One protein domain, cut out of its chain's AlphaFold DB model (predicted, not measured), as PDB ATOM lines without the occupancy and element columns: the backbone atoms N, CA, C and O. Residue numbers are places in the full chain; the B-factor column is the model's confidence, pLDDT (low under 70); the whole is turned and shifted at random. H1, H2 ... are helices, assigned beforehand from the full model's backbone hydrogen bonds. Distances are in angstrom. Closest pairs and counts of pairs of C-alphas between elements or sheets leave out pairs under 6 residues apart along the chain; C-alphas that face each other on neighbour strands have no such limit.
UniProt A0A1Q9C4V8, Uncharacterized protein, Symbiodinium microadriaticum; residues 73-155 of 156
ATOM      1  N   TYR A  73     169.211 183.899 176.976       93.44
ATOM      2  CA  TYR A  73     170.120 185.037 176.933       93.44
ATOM      3  C   TYR A  73     169.373 186.352 176.733       93.44
ATOM      4  O   TYR A  73     169.540 187.253 177.540       93.44
ATOM      5  N   GLN A  74     168.504 186.427 175.721       94.75
ATOM      6  CA  GLN A  74     167.749 187.645 175.409       94.75
ATOM      7  C   GLN A  74     166.875 188.088 176.593       94.75
ATOM      8  O   GLN A  74     167.086 189.172 177.125       94.75
ATOM      9  N   ASP A  75     166.014 187.203 177.111       95.81
ATOM     10  CA  ASP A  75     165.195 187.476 178.307       95.81
ATOM     11  C   ASP A  75     166.042 187.919 179.519       95.81
ATOM     12  O   ASP A  75     165.624 188.722 180.354       95.81
ATOM     13  N   CYS A  76     167.244 187.361 179.657       96.44
ATOM     14  CA  CYS A  76     168.157 187.679 180.744       96.44
ATOM     15  C   CYS A  76     168.813 189.054 180.575       96.44
ATOM     16  O   CYS A  76     168.934 189.768 181.569       96.44
ATOM     17  N   VAL A  77     169.173 189.448 179.348       97.12
ATOM     18  CA  VAL A  77     169.647 190.803 179.039       97.12
ATOM     19  C   VAL A  77     168.555 191.819 179.355       97.12
ATOM     20  O   VAL A  77     168.807 192.710 180.157       97.12
ATOM     21  N   GLU A  78     167.326 191.623 178.871       97.38
ATOM     22  CA  GLU A  78     166.195 192.522 179.165       97.38
ATOM     23  C   GLU A  78     165.965 192.683 180.678       97.38
ATOM     24  O   GLU A  78     165.728 193.776 181.202       97.38
ATOM     25  N   HIS A  79     166.056 191.583 181.430       97.56
ATOM     26  CA  HIS A  79     165.953 191.628 182.884       97.56
ATOM     27  C   HIS A  79     167.133 192.334 183.554       97.56
ATOM     28  O   HIS A  79     166.927 192.996 184.575       97.56
ATOM     29  N   ALA A  80     168.344 192.181 183.023       97.75
ATOM     30  CA  ALA A  80     169.527 192.850 183.532       97.75
ATOM     31  C   ALA A  80     169.486 194.360 183.244       97.75
ATOM     32  O   ALA A  80     169.809 195.128 184.146       97.75
ATOM     33  N   GLU A  81     169.004 194.781 182.074       98.19
ATOM     34  CA  GLU A  81     168.772 196.188 181.717       98.19
ATOM     35  C   GLU A  81     167.712 196.830 182.612       98.19
ATOM     36  O   GLU A  81     167.899 197.933 183.122       98.19
ATOM     37  N   ALA A  82     166.610 196.120 182.876       98.06
ATOM     38  CA  ALA A  82     165.586 196.599 183.799       98.06
ATOM     39  C   ALA A  82     166.148 196.824 185.215       98.06
ATOM     40  O   ALA A  82     165.776 197.782 185.888       98.06
ATOM     41  N   VAL A  83     167.069 195.965 185.667       98.25
ATOM     42  CA  VAL A  83     167.770 196.153 186.948       98.25
ATOM     43  C   VAL A  83     168.655 197.402 186.910       98.25
ATOM     44  O   VAL A  83     168.635 198.156 187.882       98.25
ATOM     45  N   GLU A  84     169.367 197.668 185.810       97.75
ATOM     46  CA  GLU A  84     170.159 198.901 185.672       97.75
ATOM     47  C   GLU A  84     169.282 200.154 185.697       97.75
ATOM     48  O   GLU A  84     169.584 201.120 186.401       97.75
ATOM     49  N   ALA A  85     168.156 200.121 184.985       97.62
ATOM     50  CA  ALA A  85     167.205 201.223 184.938       97.62
ATOM     51  C   ALA A  85     166.597 201.540 186.318       97.62
ATOM     52  O   ALA A  85     166.340 202.703 186.631       97.62
ATOM     53  N   GLU A  86     166.366 200.522 187.154       97.50
ATOM     54  CA  GLU A  86     165.760 200.676 188.483       97.50
ATOM     55  C   GLU A  86     166.773 201.013 189.590       97.50
ATOM     56  O   GLU A  86     166.422 201.688 190.564       97.50
ATOM     57  N   HIS A  87     168.011 200.522 189.486       96.94
ATOM     58  CA  HIS A  87     168.960 200.506 190.604       96.94
ATOM     59  C   HIS A  87     170.318 201.165 190.317       96.94
ATOM     60  O   HIS A  87     171.110 201.315 191.251       96.94
ATOM     61  N   GLY A  88     170.563 201.605 189.081       96.38
ATOM     62  CA  GLY A  88     171.825 202.196 188.631       96.38
ATOM     63  C   GLY A  88     172.635 201.246 187.746       96.38
ATOM     64  O   GLY A  88     172.426 200.037 187.769       96.38
ATOM     65  N   LEU A  89     173.564 201.797 186.965       97.44
ATOM     66  CA  LEU A  89     174.375 201.014 186.024       97.44
ATOM     67  C   LEU A  89     175.330 200.073 186.768       97.44
ATOM     68  O   LEU A  89     175.866 200.425 187.825       97.44
ATOM     69  N   TYR A  90     175.588 198.891 186.211       97.56
ATOM     70  CA  TYR A  90     176.486 197.934 186.859       97.56
ATOM     71  C   TYR A  90     177.940 198.412 186.889       97.56
ATOM     72  O   TYR A  90     178.672 198.058 187.814       97.56
ATOM     73  N   ASP A  91     178.374 199.216 185.922       96.44
ATOM     74  CA  ASP A  91     179.734 199.755 185.844       96.44
ATOM     75  C   ASP A  91     179.908 201.147 186.467       96.44
ATOM     76  O   ASP A  91     181.034 201.654 186.535       96.44
ATOM     77  N   ASP A  92     178.836 201.738 186.999       95.56
ATOM     78  CA  ASP A  92     178.909 203.025 187.680       95.56
ATOM     79  C   ASP A  92     179.623 202.888 189.033       95.56
ATOM     80  O   ASP A  92     179.078 202.403 190.027       95.56
ATOM     81  N   GLY A  93     180.873 203.355 189.075       93.69
ATOM     82  CA  GLY A  93     181.711 203.345 190.273       93.69
ATOM     83  C   GLY A  93     181.215 204.245 191.410       93.69
ATOM     84  O   GLY A  93     181.721 204.126 192.528       93.69
ATOM     85  N   GLU A  94     180.236 205.118 191.161       93.94
ATOM     86  CA  GLU A  94     179.577 205.915 192.198       93.94
ATOM     87  C   GLU A  94     178.501 205.106 192.948       93.94
ATOM     88  O   GLU A  94     178.068 205.492 194.042       93.94
ATOM     89  N   VAL A  95     178.117 203.932 192.429       91.62
ATOM     90  CA  VAL A  95     177.255 202.976 193.127       91.62
ATOM     91  C   VAL A  95     178.028 202.390 194.313       91.62
ATOM     92  O   VAL A  95     178.847 201.472 194.204       91.62
ATOM     93  N   GLY A  96     177.767 202.948 195.497       94.69
ATOM     94  CA  GLY A  96     178.365 202.512 196.758       94.69
ATOM     95  C   GLY A  96     178.043 201.056 197.130       94.69
ATOM     96  O   GLY A  96     177.271 200.365 196.468       94.69
ATOM     97  N   GLU A  97     178.609 200.582 198.243       96.19
ATOM     98  CA  GLU A  97     178.495 199.177 198.683       96.19
ATOM     99  C   GLU A  97     177.042 198.675 198.777       96.19
ATOM    100  O   GLU A  97     176.723 197.595 198.282       96.19
ATOM    101  N   GLU A  98     176.143 199.461 199.371       97.19
ATOM    102  CA  GLU A  98     174.720 199.105 199.481       97.19
ATOM    103  C   GLU A  98     174.008 199.088 198.118       97.19
ATOM    104  O   GLU A  98     173.128 198.257 197.885       97.19
ATOM    105  N   GLY A  99     174.426 199.949 197.188       97.25
ATOM    106  CA  GLY A  99     173.938 199.933 195.811       97.25
ATOM    107  C   GLY A  99     174.369 198.660 195.081       97.25
ATOM    108  O   GLY A  99     173.530 197.970 194.510       97.25
ATOM    109  N   ARG A 100     175.639 198.250 195.216       97.38
ATOM    110  CA  ARG A 100     176.131 196.980 194.651       97.38
ATOM    111  C   ARG A 100     175.385 195.767 195.206       97.38
ATOM    112  O   ARG A 100     175.052 194.857 194.452       97.38
ATOM    113  N   LYS A 101     175.082 195.752 196.511       98.00
ATOM    114  CA  LYS A 101     174.250 194.699 197.130       98.00
ATOM    115  C   LYS A 101     172.840 194.683 196.555       98.00
ATOM    116  O   LYS A 101     172.308 193.604 196.298       98.00
ATOM    117  N   THR A 102     172.262 195.861 196.335       98.19
ATOM    118  CA  THR A 102     170.941 196.005 195.715       98.19
ATOM    119  C   THR A 102     170.951 195.449 194.294       98.19
ATOM    120  O   THR A 102     170.126 194.593 193.996       98.19
ATOM    121  N   LEU A 103     171.930 195.824 193.463       98.25
ATOM    122  CA  LEU A 103     172.098 195.294 192.103       98.25
ATOM    123  C   LEU A 103     172.245 193.768 192.091       98.25
ATOM    124  O   LEU A 103     171.519 193.081 191.375       98.25
ATOM    125  N   ALA A 104     173.132 193.222 192.927       97.62
ATOM    126  CA  ALA A 104     173.359 191.779 193.007       97.62
ATOM    127  C   ALA A 104     172.092 191.007 193.409       97.62
ATOM    128  O   ALA A 104     171.775 189.971 192.819       97.62
ATOM    129  N   SER A 105     171.351 191.512 194.401       97.50
ATOM    130  CA  SER A 105     170.128 190.862 194.871       97.50
ATOM    131  C   SER A 105     168.972 191.014 193.878       97.50
ATOM    132  O   SER A 105     168.241 190.053 193.630       97.50
ATOM    133  N   ALA A 106     168.836 192.187 193.251       97.81
ATOM    134  CA  ALA A 106     167.831 192.451 192.227       97.81
ATOM    135  C   ALA A 106     168.027 191.548 191.004       97.81
ATOM    136  O   ALA A 106     167.067 190.930 190.543       97.81
ATOM    137  N   LEU A 107     169.271 191.392 190.540       97.56
ATOM    138  CA  LEU A 107     169.599 190.495 189.436       97.56
ATOM    139  C   LEU A 107     169.362 189.024 189.815       97.56
ATOM    140  O   LEU A 107     168.710 188.290 189.070       97.56
ATOM    141  N   LYS A 108     169.769 188.593 191.019       96.00
ATOM    142  CA  LYS A 108     169.469 187.235 191.509       96.00
ATOM    143  C   LYS A 108     167.968 186.957 191.584       96.00
ATOM    144  O   LYS A 108     167.534 185.843 191.301       96.00
ATOM    145  N   ALA A 109     167.148 187.946 191.933       96.12
ATOM    146  CA  ALA A 109     165.699 187.771 191.981       96.12
ATOM    147  C   ALA A 109     165.090 187.422 190.605       96.12
ATOM    148  O   ALA A 109     164.022 186.803 190.549       96.12
ATOM    149  N   LYS A 110     165.773 187.751 189.496       95.56
ATOM    150  CA  LYS A 110     165.345 187.408 188.130       95.56
ATOM    151  C   LYS A 110     165.597 185.941 187.768       95.56
ATOM    152  O   LYS A 110     164.891 185.410 186.918       95.56
ATOM    153  N   VAL A 111     166.486 185.236 188.478       93.06
ATOM    154  CA  VAL A 111     166.802 183.803 188.267       93.06
ATOM    155  C   VAL A 111     165.538 182.938 188.246       93.06
ATOM    156  O   VAL A 111     165.390 182.066 187.393       93.06
ATOM    157  N   GLY A 112     164.582 183.204 189.146       89.25
ATOM    158  CA  GLY A 112     163.315 182.468 189.195       89.25
ATOM    159  C   GLY A 112     162.391 182.743 188.002       89.25
ATOM    160  O   GLY A 112     161.675 181.841 187.566       89.25
ATOM    161  N   GLN A 113     162.423 183.961 187.456       92.25
ATOM    162  CA  GLN A 113     161.648 184.355 186.268       92.25
ATOM    163  C   GLN A 113     162.233 183.693 185.020       92.25
ATOM    164  O   GLN A 113     161.504 183.109 184.219       92.25
ATOM    165  N   LEU A 114     163.564 183.653 184.969       92.31
ATOM    166  CA  LEU A 114     164.346 182.925 183.986       92.31
ATOM    167  C   LEU A 114     164.344 181.411 184.226       92.31
ATOM    168  O   LEU A 114     164.949 180.698 183.461       92.31
ATOM    169  N   LYS A 115     163.676 180.843 185.239       91.38
ATOM    170  CA  LYS A 115     163.660 179.377 185.488       91.38
ATOM    171  C   LYS A 115     165.055 178.723 185.561       91.38
ATOM    172  O   LYS A 115     165.182 177.520 185.328       91.38
ATOM    173  N   LEU A 116     166.075 179.499 185.912       90.81
ATOM    174  CA  LEU A 116     167.442 179.029 186.076       90.81
ATOM    175  C   LEU A 116     167.581 178.270 187.400       90.81
ATOM    176  O   LEU A 116     166.808 178.462 188.347       90.81
ATOM    177  N   LYS A 117     168.580 177.392 187.486       91.56
ATOM    178  CA  LYS A 117     168.920 176.713 188.743       91.56
ATOM    179  C   LYS A 117     169.441 177.746 189.742       91.56
ATOM    180  O   LYS A 117     170.202 178.625 189.374       91.56
ATOM    181  N   ASP A 118     169.062 177.642 191.013       88.62
ATOM    182  CA  ASP A 118     169.584 178.552 192.038       88.62
ATOM    183  C   ASP A 118     171.065 178.271 192.344       88.62
ATOM    184  O   ASP A 118     171.474 177.118 192.515       88.62
ATOM    185  N   SER A 119     171.852 179.342 192.451       89.81
ATOM    186  CA  SER A 119     173.264 179.314 192.819       89.81
ATOM    187  C   SER A 119     173.444 180.136 194.097       89.81
ATOM    188  O   SER A 119     173.371 181.370 194.068       89.81
ATOM    189  N   PRO A 120     173.679 179.494 195.256       88.06
ATOM    190  CA  PRO A 120     173.674 180.191 196.543       88.06
ATOM    191  C   PRO A 120     174.810 181.213 196.675       88.06
ATOM    192  O   PRO A 120     174.692 182.147 197.464       88.06
ATOM    193  N   ASN A 121     175.880 181.067 195.887       92.56
ATOM    194  CA  ASN A 121     177.062 181.927 195.937       92.56
ATOM    195  C   ASN A 121     177.043 183.053 194.892       92.56
ATOM    196  O   ASN A 121     177.986 183.845 194.855       92.56
ATOM    197  N   PHE A 122     175.998 183.141 194.058       94.88
ATOM    198  CA  PHE A 122     175.927 184.129 192.982       94.88
ATOM    199  C   PHE A 122     176.056 185.563 193.500       94.88
ATOM    200  O   PHE A 122     176.934 186.280 193.043       94.88
ATOM    201  N   GLU A 123     175.267 185.961 194.505       95.38
ATOM    202  CA  GLU A 123     175.310 187.332 195.050       95.38
ATOM    203  C   GLU A 123     176.719 187.718 195.508       95.38
ATOM    204  O   GLU A 123     177.206 188.789 195.161       95.38
ATOM    205  N   SER A 124     177.409 186.837 196.241       96.25
ATOM    206  CA  SER A 124     178.783 187.105 196.678       96.25
ATOM    207  C   SER A 124     179.771 187.184 195.516       96.25
ATOM    208  O   SER A 124     180.670 188.016 195.547       96.25
ATOM    209  N   ALA A 125     179.617 186.337 194.496       96.38
ATOM    210  CA  ALA A 125     180.502 186.337 193.335       96.38
ATOM    211  C   ALA A 125     180.279 187.585 192.467       96.38
ATOM    212  O   ALA A 125     181.240 188.218 192.036       96.38
ATOM    213  N   PHE A 126     179.019 187.971 192.273       97.44
ATOM    214  CA  PHE A 126     178.638 189.156 191.519       97.44
ATOM    215  C   PHE A 126     179.077 190.440 192.229       97.44
ATOM    216  O   PHE A 126     179.613 191.335 191.591       97.44
ATOM    217  N   LEU A 127     178.958 190.509 193.558       97.19
ATOM    218  CA  LEU A 127     179.495 191.624 194.346       97.19
ATOM    219  C   LEU A 127     180.997 191.816 194.138       97.19
ATOM    220  O   LEU A 127     181.428 192.927 193.839       97.19
ATOM    221  N   THR A 128     181.780 190.736 194.235       96.81
ATOM    222  CA  THR A 128     183.219 190.778 193.940       96.81
ATOM    223  C   THR A 128     183.470 191.267 192.516       96.81
ATOM    224  O   THR A 128     184.342 192.102 192.292       96.81
ATOM    225  N   LYS A 129     182.673 190.798 191.547       96.56
ATOM    226  CA  LYS A 129     182.784 191.232 190.153       96.56
ATOM    227  C   LYS A 129     182.534 192.736 189.995       96.56
ATOM    228  O   LYS A 129     183.322 193.399 189.324       96.56
ATOM    229  N   LEU A 130     181.497 193.284 190.629       96.62
ATOM    230  CA  LEU A 130     181.211 194.723 190.593       96.62
ATOM    231  C   LEU A 130     182.345 195.543 191.229       96.62
ATOM    232  O   LEU A 130     182.753 196.558 190.677       96.62
ATOM    233  N   GLU A 131     182.922 195.083 192.343       95.25
ATOM    234  CA  GLU A 131     184.077 195.748 192.967       95.25
ATOM    235  C   GLU A 131     185.300 195.805 192.039       95.25
ATOM    236  O   GLU A 131     185.989 196.830 191.972       95.25
ATOM    237  N   GLU A 132     185.567 194.727 191.301       94.81
ATOM    238  CA  GLU A 132     186.637 194.680 190.301       94.81
ATOM    239  C   GLU A 132     186.373 195.635 189.131       94.81
ATOM    240  O   GLU A 132     187.275 196.372 188.717       94.81
ATOM    241  N   VAL A 133     185.145 195.648 188.607       95.19
ATOM    242  CA  VAL A 133     184.719 196.539 187.516       95.19
ATOM    243  C   VAL A 133     184.892 198.000 187.932       95.19
ATOM    244  O   VAL A 133     185.601 198.754 187.262       95.19
ATOM    245  N   HIS A 134     184.361 198.379 189.097       94.31
ATOM    246  CA  HIS A 134     184.427 199.749 189.616       94.31
ATOM    247  C   HIS A 134     185.865 200.198 189.898       94.31
ATOM    248  O   HIS A 134     186.220 201.355 189.674       94.31
ATOM    249  N   SER A 135     186.730 199.273 190.328       91.69
ATOM    250  CA  SER A 135     188.153 199.553 190.565       91.69
ATOM    251  C   SER A 135     188.963 199.687 189.271       91.69
ATOM    252  O   SER A 135     189.955 200.418 189.233       91.69
ATOM    253  N   SER A 136     188.572 198.968 188.217       87.94
ATOM    254  CA  SER A 136     189.286 198.934 186.936       87.94
ATOM    255  C   SER A 136     188.785 199.960 185.915       87.94
ATOM    256  O   SER A 136     189.479 200.186 184.923       87.94
ATOM    257  N   ARG A 137     187.633 200.613 186.164       78.38
ATOM    258  CA  ARG A 137     186.914 201.481 185.204       78.38
ATOM    259  C   ARG A 137     186.657 200.792 183.856       78.38
ATOM    260  O   ARG A 137     186.686 201.440 182.809       78.38
ATOM    261  N   GLY A 138     186.489 199.472 183.876       82.44
ATOM    262  CA  GLY A 138     186.064 198.707 182.707       82.44
ATOM    263  C   GLY A 138     184.559 198.846 182.499       82.44
ATOM    264  O   GLY A 138     183.833 198.994 183.476       82.44
ATOM    265  N   GLY A 139     184.108 198.783 181.246       92.12
ATOM    266  CA  GLY A 139     182.679 198.678 180.951       92.12
ATOM    267  C   GLY A 139     182.146 197.313 181.379       92.12
ATOM    268  O   GLY A 139     182.839 196.301 181.222       92.12
ATOM    269  N   PHE A 140     180.948 197.307 181.945       96.12
ATOM    270  CA  PHE A 140     180.236 196.098 182.342       96.12
ATOM    271  C   PHE A 140     178.741 196.403 182.323       96.12
ATOM    272  O   PHE A 140     178.237 197.058 183.230       96.12
ATOM    273  N   GLY A 141     178.063 195.969 181.264       95.75
ATOM    274  CA  GLY A 141     176.642 196.251 181.056       95.75
ATOM    275  C   GLY A 141     175.749 195.043 181.318       95.75
ATOM    276  O   GLY A 141     176.210 193.971 181.724       95.75
ATOM    277  N   ALA A 142     174.461 195.193 181.014       96.56
ATOM    278  CA  ALA A 142     173.470 194.123 181.095       96.56
ATOM    279  C   ALA A 142     173.892 192.810 180.410       96.56
ATOM    280  O   ALA A 142     173.734 191.735 180.993       96.56
ATOM    281  N   SER A 143     174.493 192.880 179.219       95.75
ATOM    282  CA  SER A 143     174.996 191.709 178.488       95.75
ATOM    283  C   SER A 143     176.067 190.931 179.260       95.75
ATOM    284  O   SER A 143     176.003 189.701 179.325       95.75
ATOM    285  N   ASP A 144     177.012 191.629 179.899       96.00
ATOM    286  CA  ASP A 144     178.065 191.010 180.712       96.00
ATOM    287  C   ASP A 144     177.506 190.447 182.027       96.00
ATOM    288  O   ASP A 144     177.904 189.371 182.488       96.00
ATOM    289  N   ALA A 145     176.562 191.166 182.641       96.12
ATOM    290  CA  ALA A 145     175.865 190.716 183.837       96.12
ATOM    291  C   ALA A 145     175.066 189.434 183.567       96.12
ATOM    292  O   ALA A 145     175.069 188.509 184.386       96.12
ATOM    293  N   CYS A 146     174.435 189.360 182.396       95.94
ATOM    294  CA  CYS A 146     173.697 188.194 181.956       95.94
ATOM    295  C   CYS A 146     174.614 186.997 181.668       95.94
ATOM    296  O   CYS A 146     174.347 185.899 182.160       95.94
ATOM    297  N   ASP A 147     175.732 187.203 180.961       94.88
ATOM    298  CA  ASP A 147     176.757 186.166 180.780       94.88
ATOM    299  C   ASP A 147     177.187 185.585 182.136       94.88
ATOM    300  O   ASP A 147     177.160 184.369 182.340       94.88
ATOM    301  N   PHE A 148     177.504 186.455 183.099       95.56
ATOM    302  CA  PHE A 148     177.942 186.044 184.431       95.56
ATOM    303  C   PHE A 148     176.869 185.245 185.186       95.56
ATOM    304  O   PHE A 148     177.185 184.264 185.871       95.56
ATOM    305  N   LEU A 149     175.603 185.657 185.075       94.88
ATOM    306  CA  LEU A 149     174.463 184.988 185.696       94.88
ATOM    307  C   LEU A 149     174.230 183.597 185.105       94.88
ATOM    308  O   LEU A 149     174.103 182.633 185.860       94.88
ATOM    309  N   LEU A 150     174.241 183.467 183.782       93.50
ATOM    310  CA  LEU A 150     174.043 182.179 183.118       93.50
ATOM    311  C   LEU A 150     175.187 181.203 183.422       93.50
ATOM    312  O   LEU A 150     174.924 180.056 183.781       93.50
ATOM    313  N   GLU A 151     176.440 181.662 183.387       92.06
ATOM    314  CA  GLU A 151     177.607 180.847 183.755       92.06
ATOM    315  C   GLU A 151     177.501 180.287 185.183       92.06
ATOM    316  O   GLU A 151     177.731 179.099 185.422       92.06
ATOM    317  N   HIS A 152     177.107 181.120 186.153       89.56
ATOM    318  CA  HIS A 152     177.059 180.722 187.564       89.56
ATOM    319  C   HIS A 152     175.876 179.831 187.933       89.56
ATOM    320  O   HIS A 152     175.971 179.062 188.897       89.56
ATOM    321  N   HIS A 153     174.748 179.982 187.245       86.94
ATOM    322  CA  HIS A 153     173.513 179.279 187.570       86.94
ATOM    323  C   HIS A 153     173.355 177.978 186.778       86.94
ATOM    324  O   HIS A 153     172.825 177.007 187.316       86.94
ATOM    325  N   GLU A 154     173.875 177.906 185.552       82.06
ATOM    326  CA  GLU A 154     173.850 176.680 184.749       82.06
ATOM    327  C   GLU A 154     175.129 175.831 184.861       82.06
ATOM    328  O   GLU A 154     175.140 174.694 184.391       82.06
ATOM    329  N   GLU A 155     176.168 176.333 185.546       68.44
ATOM    330  CA  GLU A 155     177.485 175.680 185.676       68.44
ATOM    331  C   GLU A 155     178.165 175.427 184.310       68.44
ATOM    332  O   GLU A 155     178.771 174.371 184.100       68.44
TER     333      GLU A 155
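This is residues 73 to 155 of the 156 residues of an uncharacterized protein of Symbiodinium microadriaticum (UniProt A0A1Q9C4V8). Four helices stand in a ring, H1 beside H2, H2 beside H3, H3 beside H4 and H4 back to H1, with H1 and H3 on opposite sides and the helices askew rather than neatly side by side. H3 and H4 make a V that closes where H3 begins and H4 ends, and opens towards the link that joins them. The printed part has 83 residues with four named helices, in the order H1, H2, H3, H4, and no named strand; the class is all helix. The whole is compact, with a radius of gyration of the C-alphas of 11.4 A, and its spans are 32 by 23 by 20 A.

Find C-alpha 73 at (170.120, 185.037, 176.933); from there H1, residues 73 to 87, runs 20.7 A to C-alpha 87 at (168.960, 200.506, 190.604). Next look for H2, residues 97 to 110, 20.6 A long. H3, residues 122 to 136, covers 20.8 A. H4, residues 142 to 154, covers 17.8 A, and you find its last C-alpha at (173.850, 176.680, 184.749).

Begin at H1, with H3 the longest helix at 15 residues. It touches H4, and the closest C-alphas, those of Ala 80 and Ala 142, are 4.8 A apart; the two run opposite ways at a steep tilt of 60 degrees. H1 also touches H2, closest at the C-alphas of His 87 and Leu 103, 6.3 A apart. These two form a helical hairpin, running opposite ways at 36 degrees, a tilt only just steep. From H2 go on to H3, which it touches: the C-alphas of Ala 104 and Glu 123, the closest, are 5.3 A apart, and the helices run opposite ways at a steep tilt of 47 degrees. H3 and H4 form the second helical hairpin, opposite ways at a shallow tilt of 34.9 degrees, only just short of steep. Here residues 122 to 126 of H3 touch residues 148 to 153 of H4, with the C-alphas of Phe 122 and His 152 closest at 6.5 A. The packing is mostly crossed: of these four touching pairs, one is at a shallow tilt. H2 and H4 are close but not clearly touching, 8.0 A between the C-alphas of Lys 108 and Leu 149, their closest, while H1 and H3 are apart. In H1, H3 and H4 every O i to N i+4 pair is within hydrogen-bond range; in H2, 9 of 10 are.

The C-alphas of Lys 115 and Ser 136, the two farthest apart, are 32.3 A apart. The printed part has no cut. The link from H2 to H3 is long, with 11 residues; that from H1 to H2 is short, and that from H3 to H4 is tight. The mean pLDDT of the printed part is 94.2, and residue 155 is under 70.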